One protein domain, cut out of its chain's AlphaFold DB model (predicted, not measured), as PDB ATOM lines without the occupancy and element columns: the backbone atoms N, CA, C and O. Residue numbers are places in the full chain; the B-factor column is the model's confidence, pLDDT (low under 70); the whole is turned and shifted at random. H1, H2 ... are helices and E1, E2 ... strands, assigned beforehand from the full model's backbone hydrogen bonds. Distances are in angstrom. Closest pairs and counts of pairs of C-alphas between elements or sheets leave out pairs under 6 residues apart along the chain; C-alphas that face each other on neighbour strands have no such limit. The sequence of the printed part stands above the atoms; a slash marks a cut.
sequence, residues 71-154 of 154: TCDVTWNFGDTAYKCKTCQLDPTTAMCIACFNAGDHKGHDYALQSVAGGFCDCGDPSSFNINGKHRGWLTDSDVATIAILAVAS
ATOM      1  N   THR A  71      32.743  47.129  45.382       78.50
ATOM      2  CA  THR A  71      33.591  45.999  45.022       78.50
ATOM      3  C   THR A  71      34.363  45.517  46.247       78.50
ATOM      4  O   THR A  71      34.669  46.272  47.172       78.50
ATOM      5  N   CYS A  72      34.644  44.221  46.282       86.44
ATOM      6  CA  CYS A  72      35.504  43.610  47.277       86.44
ATOM      7  C   CYS A  72      36.892  44.269  47.243       86.44
ATOM      8  O   CYS A  72      37.452  44.509  46.177       86.44
ATOM      9  N   ASP A  73      37.462  44.533  48.415       87.12
ATOM     10  CA  ASP A  73      38.754  45.205  48.584       87.12
ATOM     11  C   ASP A  73      39.945  44.233  48.628       87.12
ATOM     12  O   ASP A  73      41.091  44.656  48.779       87.12
ATOM     13  N   VAL A  74      39.697  42.925  48.484       93.12
ATOM     14  CA  VAL A  74      40.760  41.917  48.453       93.12
ATOM     15  C   VAL A  74      41.602  42.094  47.195       93.12
ATOM     16  O   VAL A  74      41.115  41.913  46.078       93.12
ATOM     17  N   THR A  75      42.882  42.380  47.399       95.31
ATOM     18  CA  THR A  75      43.905  42.442  46.358       95.31
ATOM     19  C   THR A  75      44.740  41.166  46.336       95.31
ATOM     20  O   THR A  75      44.862  40.458  47.336       95.31
ATOM     21  N   TRP A  76      45.313  40.877  45.173       96.31
ATOM     22  CA  TRP A  76      46.198  39.746  44.952       96.31
ATOM     23  C   TRP A  76      47.576  40.208  44.513       96.31
ATOM     24  O   TRP A  76      47.721  41.125  43.700       96.31
ATOM     25  N   ASN A  77      48.580  39.492  44.995       95.75
ATOM     26  CA  ASN A  77      49.951  39.528  44.522       95.75
ATOM     27  C   ASN A  77      50.219  38.355  43.570       95.75
ATOM     28  O   ASN A  77      49.409  37.439  43.410       95.75
ATOM     29  N   PHE A  78      51.387  38.373  42.932       95.38
ATOM     30  CA  PHE A  78      51.833  37.252  42.114       95.38
ATOM     31  C   PHE A  78      51.914  35.963  42.946       95.38
ATOM     32  O   PHE A  78      52.616  35.915  43.955       95.38
ATOM     33  N   GLY A  79      51.230  34.913  42.489       93.00
ATOM     34  CA  GLY A  79      51.199  33.608  43.154       93.00
ATOM     35  C   GLY A  79      50.024  33.410  44.111       93.00
ATOM     36  O   GLY A  79      49.799  32.278  44.539       93.00
ATOM     37  N   ASP A  80      49.238  34.455  44.391       96.75
ATOM     38  CA  ASP A  80      47.971  34.308  45.110       96.75
ATOM     39  C   ASP A  80      46.959  33.519  44.271       96.75
ATOM     40  O   ASP A  80      47.142  33.305  43.070       96.75
ATOM     41  N   THR A  81      45.872  33.066  44.898       96.94
ATOM     42  CA  THR A  81      44.841  32.262  44.227       96.94
ATOM     43  C   THR A  81      43.471  32.922  44.260       96.94
ATOM     44  O   THR A  81      43.090  33.581  45.229       96.94
ATOM     45  N   ALA A  82      42.717  32.710  43.185       97.50
ATOM     46  CA  ALA A  82      41.365  33.213  43.009       97.50
ATOM     47  C   ALA A  82      40.486  32.176  42.305       97.50
ATOM     48  O   ALA A  82      40.967  31.358  41.517       97.50
ATOM     49  N   TYR A  83      39.185  32.215  42.577       97.19
ATOM     50  CA  TYR A  83      38.209  31.407  41.861       97.19
ATOM     51  C   TYR A  83      37.760  32.113  40.588       97.19
ATOM     52  O   TYR A  83      37.318  33.259  40.629       97.19
ATOM     53  N   LYS A  84      37.791  31.393  39.470       95.81
ATOM     54  CA  LYS A  84      37.119  31.780  38.228       95.81
ATOM     55  C   LYS A  84      35.927  30.878  38.001       95.81
ATOM     56  O   LYS A  84      36.097  29.683  37.773       95.81
ATOM     57  N   CYS A  85      34.726  31.442  38.069       95.56
ATOM     58  CA  CYS A  85      33.500  30.724  37.751       95.56
ATOM     59  C   CYS A  85      33.075  31.060  36.322       95.56
ATOM     60  O   CYS A  85      32.477  32.105  36.081       95.56
ATOM     61  N   LYS A  86      33.364  30.164  35.377       93.94
ATOM     62  CA  LYS A  86      33.083  30.352  33.946       93.94
ATOM     63  C   LYS A  86      31.595  30.451  33.633       93.94
ATOM     64  O   LYS A  86      31.225  31.043  32.627       93.94
ATOM     65  N   THR A  87      30.749  29.879  34.485       94.19
ATOM     66  CA  THR A  87      29.293  30.022  34.374       94.19
ATOM     67  C   THR A  87      28.821  31.422  34.770       94.19
ATOM     68  O   THR A  87      27.876  31.931  34.175       94.19
ATOM     69  N   CYS A  88      29.462  32.047  35.762       91.62
ATOM     70  CA  CYS A  88      29.055  33.352  36.286       91.62
ATOM     71  C   CYS A  88      29.756  34.522  35.597       91.62
ATOM     72  O   CYS A  88      29.173  35.595  35.521       91.62
ATOM     73  N   GLN A  89      30.994  34.349  35.134       92.38
ATOM     74  CA  GLN A  89      31.785  35.445  34.578       92.38
ATOM     75  C   GLN A  89      31.147  36.027  33.308       92.38
ATOM     76  O   GLN A  89      30.631  35.287  32.466       92.38
ATOM     77  N   LEU A  90      31.221  37.349  33.156       90.06
ATOM     78  CA  LEU A  90      30.910  38.039  31.900       90.06
ATOM     79  C   LEU A  90      32.148  38.179  31.006       90.06
ATOM     80  O   LEU A  90      32.024  38.136  29.783       90.06
ATOM     81  N   ASP A  91      33.335  38.270  31.610       92.25
ATOM     82  CA  ASP A  91      34.617  38.358  30.915       92.25
ATOM     83  C   ASP A  91      35.625  37.318  31.458       92.25
ATOM     84  O   ASP A  91      35.598  36.984  32.645       92.25
ATOM     85  N   PRO A  92      36.541  36.768  30.633       91.00
ATOM     86  CA  PRO A  92      37.536  35.798  31.091       91.00
ATOM     87  C   PRO A  92      38.526  36.309  32.139       91.00
ATOM     88  O   PRO A  92      39.234  35.489  32.731       91.00
ATOM     89  N   THR A  93      38.643  37.618  32.359       92.06
ATOM     90  CA  THR A  93      39.505  38.195  33.397       92.06
ATOM     91  C   THR A  93      38.871  38.141  34.784       92.06
ATOM     92  O   THR A  93      39.624  38.050  35.752       92.06
ATOM     93  N   THR A  94      37.541  38.043  34.869       93.44
ATOM     94  CA  THR A  94      36.785  38.037  36.121       93.44
ATOM     95  C   THR A  94      37.229  36.931  37.085       93.44
ATOM     96  O   THR A  94      37.345  35.756  36.717       93.44
ATOM     97  N   ALA A  95      37.435  37.293  38.348       95.25
ATOM     98  CA  ALA A  95      37.843  36.400  39.417       95.25
ATOM     99  C   ALA A  95      37.292  36.832  40.792       95.25
ATOM    100  O   ALA A  95      37.046  38.000  41.088       95.25
ATOM    101  N   MET A  96      37.126  35.859  41.684       94.94
ATOM    102  CA  MET A  96      36.622  36.056  43.044       94.94
ATOM    103  C   MET A  96      37.647  35.594  44.074       94.94
ATOM    104  O   MET A  96      38.296  34.561  43.905       94.94
ATOM    105  N   CYS A  97      37.757  36.316  45.191       95.75
ATOM    106  CA  CYS A  97      38.510  35.815  46.332       95.75
ATOM    107  C   CYS A  97      37.771  34.621  46.953       95.75
ATOM    108  O   CYS A  97      36.566  34.439  46.761       95.75
ATOM    109  N   ILE A  98      38.491  33.813  47.730       95.12
ATOM    110  CA  ILE A  98      37.949  32.593  48.347       95.12
ATOM    111  C   ILE A  98      36.715  32.902  49.208       95.12
ATOM    112  O   ILE A  98      35.713  32.193  49.130       95.12
ATOM    113  N   ALA A  99      36.761  33.985  49.991       92.25
ATOM    114  CA  ALA A  99      35.646  34.388  50.844       92.25
ATOM    115  C   ALA A  99      34.393  34.747  50.029       92.25
ATOM    116  O   ALA A  99      33.295  34.320  50.376       92.25
ATOM    117  N   CYS A 100      34.553  35.485  48.928       91.75
ATOM    118  CA  CYS A 100      33.441  35.867  48.061       91.75
ATOM    119  C   CYS A 100      32.850  34.673  47.311       91.75
ATOM    120  O   CYS A 100      31.631  34.579  47.211       91.75
ATOM    121  N   PHE A 101      33.687  33.760  46.812       93.62
ATOM    122  CA  PHE A 101      33.211  32.546  46.145       93.62
ATOM    123  C   PHE A 101      32.377  31.680  47.098       93.62
ATOM    124  O   PHE A 101      31.274  31.269  46.762       93.62
ATOM    125  N   ASN A 102      32.856  31.476  48.329       91.75
ATOM    126  CA  ASN A 102      32.142  30.676  49.329       91.75
ATOM    127  C   ASN A 102      30.839  31.325  49.824       91.75
ATOM    128  O   ASN A 102      29.978  30.627  50.351       91.75
ATOM    129  N   ALA A 103      30.714  32.649  49.706       88.56
ATOM    130  CA  ALA A 103      29.510  33.378  50.087       88.56
ATOM    131  C   ALA A 103      28.421  33.373  48.996       88.56
ATOM    132  O   ALA A 103      27.274  33.693  49.304       88.56
ATOM    133  N   GLY A 104      28.767  33.056  47.742       86.62
ATOM    134  CA  GLY A 104      27.824  32.943  46.623       86.62
ATOM    135  C   GLY A 104      27.260  31.530  46.443       86.62
ATOM    136  O   GLY A 104      27.703  30.580  47.089       86.62
ATOM    137  N   ASP A 105      26.301  31.374  45.525       88.75
ATOM    138  CA  ASP A 105      25.783  30.059  45.124       88.75
ATOM    139  C   ASP A 105      26.379  29.641  43.778       88.75
ATOM    140  O   ASP A 105      26.007  30.143  42.717       88.75
ATOM    141  N   HIS A 106      27.327  28.709  43.831       91.31
ATOM    142  CA  HIS A 106      28.023  28.181  42.658       91.31
ATOM    143  C   HIS A 106      27.745  26.689  42.425       91.31
ATOM    144  O   HIS A 106      28.517  25.995  41.754       91.31
ATOM    145  N   LYS A 107      26.669  26.148  43.010       91.12
ATOM    146  CA  LYS A 107      26.364  24.721  42.906       91.12
ATOM    147  C   LYS A 107      26.047  24.338  41.458       91.12
ATOM    148  O   LYS A 107      25.070  24.792  40.877       91.12
ATOM    149  N   GLY A 108      26.844  23.427  40.899       93.19
ATOM    150  CA  GLY A 108      26.666  22.944  39.524       93.19
ATOM    151  C   GLY A 108      27.258  23.858  38.447       93.19
ATOM    152  O   GLY A 108      27.022  23.617  37.267       93.19
ATOM    153  N   HIS A 109      28.026  24.882  38.827       95.25
ATOM    154  CA  HIS A 109      28.724  25.753  37.881       95.25
ATOM    155  C   HIS A 109      30.089  25.178  37.468       95.25
ATOM    156  O   HIS A 109      30.711  24.433  38.223       95.25
ATOM    157  N   ASP A 110      30.584  25.569  36.289       95.88
ATOM    158  CA  ASP A 110      31.979  25.351  35.884       95.88
ATOM    159  C   ASP A 110      32.843  26.430  36.540       95.88
ATOM    160  O   ASP A 110      32.695  27.626  36.261       95.88
ATOM    161  N   TYR A 111      33.725  26.019  37.445       96.75
ATOM    162  CA  TYR A 111      34.667  26.908  38.105       96.75
ATOM    163  C   TYR A 111      36.020  26.238  38.339       96.75
ATOM    164  O   TYR A 111      36.135  25.016  38.412       96.75
ATOM    165  N   ALA A 112      37.057  27.060  38.490       96.56
ATOM    166  CA  ALA A 112      38.405  26.616  38.816       96.56
ATOM    167  C   ALA A 112      39.070  27.566  39.816       96.56
ATOM    168  O   ALA A 112      38.890  28.781  39.738       96.56
ATOM    169  N   LEU A 113      39.875  27.009  40.723       96.88
ATOM    170  CA  LEU A 113      40.830  27.775  41.518       96.88
ATOM    171  C   LEU A 113      42.112  27.937  40.695       96.88
ATOM    172  O   LEU A 113      42.672  26.944  40.228       96.88
ATOM    173  N   GLN A 114      42.562  29.170  40.493       95.44
ATOM    174  CA  GLN A 114      43.726  29.478  39.664       95.44
ATOM    175  C   GLN A 114      44.682  30.412  40.398       95.44
ATOM    176  O   GLN A 114      44.248  31.298  41.133       95.44
ATOM    177  N   SER A 115      45.985  30.227  40.176       95.56
ATOM    178  CA  SER A 115      46.989  31.213  40.571       95.56
ATOM    179  C   SER A 115      46.876  32.453  39.689       95.56
ATOM    180  O   SER A 115      46.750  32.327  38.467       95.56
ATOM    181  N   VAL A 116      46.977  33.635  40.283       94.12
ATOM    182  CA  VAL A 116      46.934  34.917  39.578       94.12
ATOM    183  C   VAL A 116      48.302  35.598  39.589       94.12
ATOM    184  O   VAL A 116      49.141  35.355  40.455       94.12
ATOM    185  N   ALA A 117      48.535  36.468  38.607       93.44
ATOM    186  CA  ALA A 117      49.747  37.289  38.533       93.44
ATOM    187  C   ALA A 117      49.623  38.613  39.319       93.44
ATOM    188  O   ALA A 117      50.530  39.441  39.280       93.44
ATOM    189  N   GLY A 118      48.494  38.807  40.003       92.94
ATOM    190  CA  GLY A 118      48.079  40.032  40.677       92.94
ATOM    191  C   GLY A 118      46.620  40.373  40.352       92.94
ATOM    192  O   GLY A 118      45.990  39.680  39.551       92.94
ATOM    193  N   GLY A 119      46.083  41.431  40.960       92.69
ATOM    194  CA  GLY A 119      44.743  41.953  40.661       92.69
ATOM    195  C   GLY A 119      43.918  42.238  41.912       92.69
ATOM    196  O   GLY A 119      44.466  42.426  42.996       92.69
ATOM    197  N   PHE A 120      42.600  42.280  41.757       94.00
ATOM    198  CA  PHE A 120      41.651  42.457  42.851       94.00
ATOM    199  C   PHE A 120      40.391  41.635  42.598       94.00
ATOM    200  O   PHE A 120      40.105  41.236  41.473       94.00
ATOM    201  N   CYS A 121      39.654  41.358  43.663       94.00
ATOM    202  CA  CYS A 121      38.418  40.607  43.582       94.00
ATOM    203  C   CYS A 121      37.300  41.424  42.921       94.00
ATOM    204  O   CYS A 121      36.938  42.490  43.405       94.00
ATOM    205  N   ASP A 122      36.653  40.847  41.911       92.19
ATOM    206  CA  ASP A 122      35.579  41.519  41.170       92.19
ATOM    207  C   ASP A 122      34.211  41.470  41.870       92.19
ATOM    208  O   ASP A 122      33.219  42.001  41.374       92.19
ATOM    209  N   CYS A 123      34.095  40.766  42.999       88.19
ATOM    210  CA  CYS A 123      32.813  40.588  43.680       88.19
ATOM    211  C   CYS A 123      32.228  41.949  44.074       88.19
ATOM    212  O   CYS A 123      32.905  42.731  44.730       88.19
ATOM    213  N   GLY A 124      30.965  42.201  43.734       79.44
ATOM    214  CA  GLY A 124      30.315  43.502  43.928       79.44
ATOM    215  C   GLY A 124      30.404  44.433  42.714       79.44
ATOM    216  O   GLY A 124      29.725  45.455  42.711       79.44
ATOM    217  N   ASP A 125      31.167  44.078  41.672       82.44
ATOM    218  CA  ASP A 125      31.119  44.759  40.376       82.44
ATOM    219  C   ASP A 125      29.954  44.193  39.535       82.44
ATOM    220  O   ASP A 125      29.983  43.011  39.159       82.44
ATOM    221  N   PRO A 126      28.917  44.996  39.224       77.12
ATOM    222  CA  PRO A 126      27.774  44.543  38.435       77.12
ATOM    223  C   PRO A 126      28.134  44.224  36.975       77.12
ATOM    224  O   PRO A 126      27.343  43.585  36.285       77.12
ATOM    225  N   SER A 127      29.304  44.652  36.490       82.31
ATOM    226  CA  SER A 127      29.778  44.382  35.129       82.31
ATOM    227  C   SER A 127      30.594  43.091  34.994       82.31
ATOM    228  O   SER A 127      30.857  42.654  33.873       82.31
ATOM    229  N   SER A 128      30.945  42.445  36.110       86.00
ATOM    230  CA  SER A 128      31.851  41.288  36.123       86.00
ATOM    231  C   SER A 128      31.138  39.936  36.118       86.00
ATOM    232  O   SER A 128      31.648  38.965  35.556       86.00
ATOM    233  N   PHE A 129      29.941  39.846  36.700       83.19
ATOM    234  CA  PHE A 129      29.206  38.584  36.835       83.19
ATOM    235  C   PHE A 129      27.799  38.673  36.249       83.19
ATOM    236  O   PHE A 129      27.221  39.744  36.146       83.19
ATOM    237  N   ASN A 130      27.227  37.537  35.866       78.69
ATOM    238  CA  ASN A 130      25.810  37.410  35.554       78.69
ATOM    239  C   ASN A 130      25.012  36.953  36.792       78.69
ATOM    240  O   ASN A 130      25.569  36.503  37.793       78.69
ATOM    241  N   ILE A 131      23.680  37.029  36.706       69.88
ATOM    242  CA  ILE A 131      22.767  36.739  37.826       69.88
ATOM    243  C   ILE A 131      22.763  35.273  38.294       69.88
ATOM    244  O   ILE A 131      22.171  34.970  39.330       69.88
ATOM    245  N   ASN A 132      23.401  34.349  37.565       68.88
ATOM    246  CA  ASN A 132      23.281  32.919  37.854       68.88
ATOM    247  C   ASN A 132      23.973  32.513  39.165       68.88
ATOM    248  O   ASN A 132      23.614  31.486  39.725       68.88
ATOM    249  N   GLY A 133      24.935  33.296  39.672       60.25
ATOM    250  CA  GLY A 133      25.748  32.930  40.841       60.25
ATOM    251  C   GLY A 133      25.381  33.547  42.190       60.25
ATOM    252  O   GLY A 133      26.139  33.362  43.139       60.25
ATOM    253  N   LYS A 134      24.262  34.288  42.286       71.88
ATOM    254  CA  LYS A 134      23.804  34.992  43.510       71.88
ATOM    255  C   LYS A 134      24.970  35.530  44.357       71.88
ATOM    256  O   LYS A 134      25.244  35.040  45.451       71.88
ATOM    257  N   HIS A 135      25.695  36.507  43.820       75.44
ATOM    258  CA  HIS A 135      26.887  37.056  44.469       75.44
ATOM    259  C   HIS A 135      26.549  38.178  45.459       75.44
ATOM    260  O   HIS A 135      25.498  38.817  45.386       75.44
ATOM    261  N   ARG A 136      27.483  38.466  46.372       64.69
ATOM    262  CA  ARG A 136      27.380  39.596  47.306       64.69
ATOM    263  C   ARG A 136      27.248  40.920  46.542       64.69
ATOM    264  O   ARG A 136      27.975  41.151  45.581       64.69
ATOM    265  N   GLY A 137      26.349  41.787  47.009       57.97
ATOM    266  CA  GLY A 137      26.122  43.119  46.438       57.97
ATOM    267  C   GLY A 137      25.173  43.146  45.236       57.97
ATOM    268  O   GLY A 137      24.841  44.227  44.762       57.97
ATOM    269  N   TRP A 138      24.693  41.987  44.774       61.00
ATOM    270  CA  TRP A 138      23.624  41.932  43.785       61.00
ATOM    271  C   TRP A 138      22.299  42.207  44.476       61.00
ATOM    272  O   TRP A 138      21.771  41.361  45.196       61.00
ATOM    273  N   LEU A 139      21.795  43.418  44.262       51.47
ATOM    274  CA  LEU A 139      20.431  43.774  44.599       51.47
ATOM    275  C   LEU A 139      19.503  42.827  43.839       51.47
ATOM    276  O   LEU A 139      19.580  42.710  42.616       51.47
ATOM    277  N   THR A 140      18.620  42.148  44.555       53.09
ATOM    278  CA  THR A 140      17.413  41.612  43.929       53.09
ATOM    279  C   THR A 140      16.568  42.786  43.419       53.09
ATOM    280  O   THR A 140      16.700  43.904  43.923       53.09
ATOM    281  N   ASP A 141      15.659  42.569  42.464       48.56
ATOM    282  CA  ASP A 141      14.736  43.630  42.010       48.56
ATOM    283  C   ASP A 141      13.986  44.296  43.191       48.56
ATOM    284  O   ASP A 141      13.673  45.487  43.157       48.56
ATOM    285  N   SER A 142      13.766  43.557  44.287       49.75
ATOM    286  CA  SER A 142      13.225  44.076  45.552       49.75
ATOM    287  C   SER A 142      14.186  44.963  46.351       49.75
ATOM    288  O   SER A 142      13.739  45.908  47.009       49.75
ATOM    289  N   ASP A 143      15.492  44.714  46.295       53.47
ATOM    290  CA  ASP A 143      16.488  45.523  47.002       53.47
ATOM    291  C   ASP A 143      16.709  46.868  46.287       53.47
ATOM    292  O   ASP A 143      16.848  47.900  46.945       53.47
ATOM    293  N   VAL A 144      16.627  46.895  44.948       51.16
ATOM    294  CA  VAL A 144      16.645  48.145  44.156       51.16
ATOM    295  C   VAL A 144      15.446  49.030  44.509       51.16
ATOM    296  O   VAL A 144      15.602  50.232  44.733       51.16
ATOM    297  N   ALA A 145      14.250  48.440  44.612       42.22
ATOM    298  CA  ALA A 145      13.033  49.159  44.993       42.22
ATOM    299  C   ALA A 145      13.113  49.728  46.421       42.22
ATOM    300  O   ALA A 145      12.673  50.850  46.670       42.22
ATOM    301  N   THR A 146      13.723  48.990  47.350       43.53
ATOM    302  CA  THR A 146      13.890  49.420  48.747       43.53
ATOM    303  C   THR A 146      14.885  50.579  48.874       43.53
ATOM    304  O   THR A 146      14.631  51.535  49.608       43.53
ATOM    305  N   ILE A 147      15.982  50.551  48.111       46.41
ATOM    306  CA  ILE A 147      16.959  51.652  48.067       46.41
ATOM    307  C   ILE A 147      16.363  52.898  47.414       46.41
ATOM    308  O   ILE A 147      16.566  54.003  47.919       46.41
ATOM    309  N   ALA A 148      15.582  52.737  46.340       39.06
ATOM    310  CA  ALA A 148      14.877  53.855  45.723       39.06
ATOM    311  C   ALA A 148      13.968  54.558  46.742       39.06
ATOM    312  O   ALA A 148      14.030  55.775  46.850       39.06
ATOM    313  N   ILE A 149      13.207  53.809  47.549       39.22
ATOM    314  CA  ILE A 149      12.318  54.359  48.587       39.22
ATOM    315  C   ILE A 149      13.095  55.127  49.670       39.22
ATOM    316  O   ILE A 149      12.650  56.195  50.086       39.22
ATOM    317  N   LEU A 150      14.257  54.629  50.105       36.53
ATOM    318  CA  LEU A 150      15.084  55.306  51.114       36.53
ATOM    319  C   LEU A 150      15.730  56.597  50.588       36.53
ATOM    320  O   LEU A 150      15.846  57.558  51.340       36.53
ATOM    321  N   ALA A 151      16.092  56.653  49.302       36.62
ATOM    322  CA  ALA A 151      16.689  57.838  48.685       36.62
ATOM    323  C   ALA A 151      15.690  58.983  48.413       36.62
ATOM    324  O   ALA A 151      16.117  60.120  48.232       36.62
ATOM    325  N   VAL A 152      14.375  58.712  48.383       35.84
ATOM    326  CA  VAL A 152      13.335  59.760  48.235       35.84
ATOM    327  C   VAL A 152      12.753  60.221  49.579       35.84
ATOM    328  O   VAL A 152      11.937  61.139  49.605       35.84
ATOM    329  N   ALA A 153      13.132  59.585  50.691       34.31
ATOM    330  CA  ALA A 153      12.551  59.828  52.015       34.31
ATOM    331  C   ALA A 153      13.401  60.730  52.938       34.31
ATOM    332  O   ALA A 153      13.078  60.849  54.121       34.31
ATOM    333  N   SER A 154      14.454  61.369  52.420       37.66
ATOM    334  CA  SER A 154      15.342  62.283  53.159       37.66
ATOM    335  C   SER A 154      15.379  63.675  52.547       37.66
ATOM    336  O   SER A 154      15.655  63.743  51.327       37.66
TER     337      SER A 154
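This is residues 71 to 154 of the 154 residues of the protein "E3 ubiquitin-protein ligase" of Polysphondylium pallidum (strain ATCC 26659 / Pp 5 / PN500) (UniProt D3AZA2). There is little regular structure: a compact body, mostly loops, holds a two-stranded antiparallel sheet E1 - E2 with short helix H1 near E1, and an arm bearing H2 sticks out with residues 141 to 146 and 148 to 154. The 84 printed residues, 27 in named elements, hold E1, H1, E2 and H2 in that order, class mixed. The whole is only just loose, close to compact, radius of gyration of the C-alphas 14.3 A, spanning 48 by 28 by 20 A.

Strands E1, residues 81 to 85, and E2, residues 111 to 115, are antiparallel neighbours; N 84 and O 112 are within hydrogen-bond range at 2.8 A. Helix H1, residues 98 to 103, has its closest C-alpha pair with E1 at Ala 82 and Ile 98, 6.4 A. Helix H2, residues 141 to 151, is apart from E1 and H1. In both helices every O i to N i+4 pair is within hydrogen-bond range.

E1 begins at C-alpha 81 (44.841, 32.262, 44.227) and measures 13.1 A, H1 8.7 A, E2 13.3 A. H2, 15.8 A, ends at C-alpha 151 (16.689, 57.838, 48.685).

The printed part has no cut. Links E1 to H1 and E2 to H2 are long. Residues 131 to 133 and 136 to 154 have pLDDT under 70.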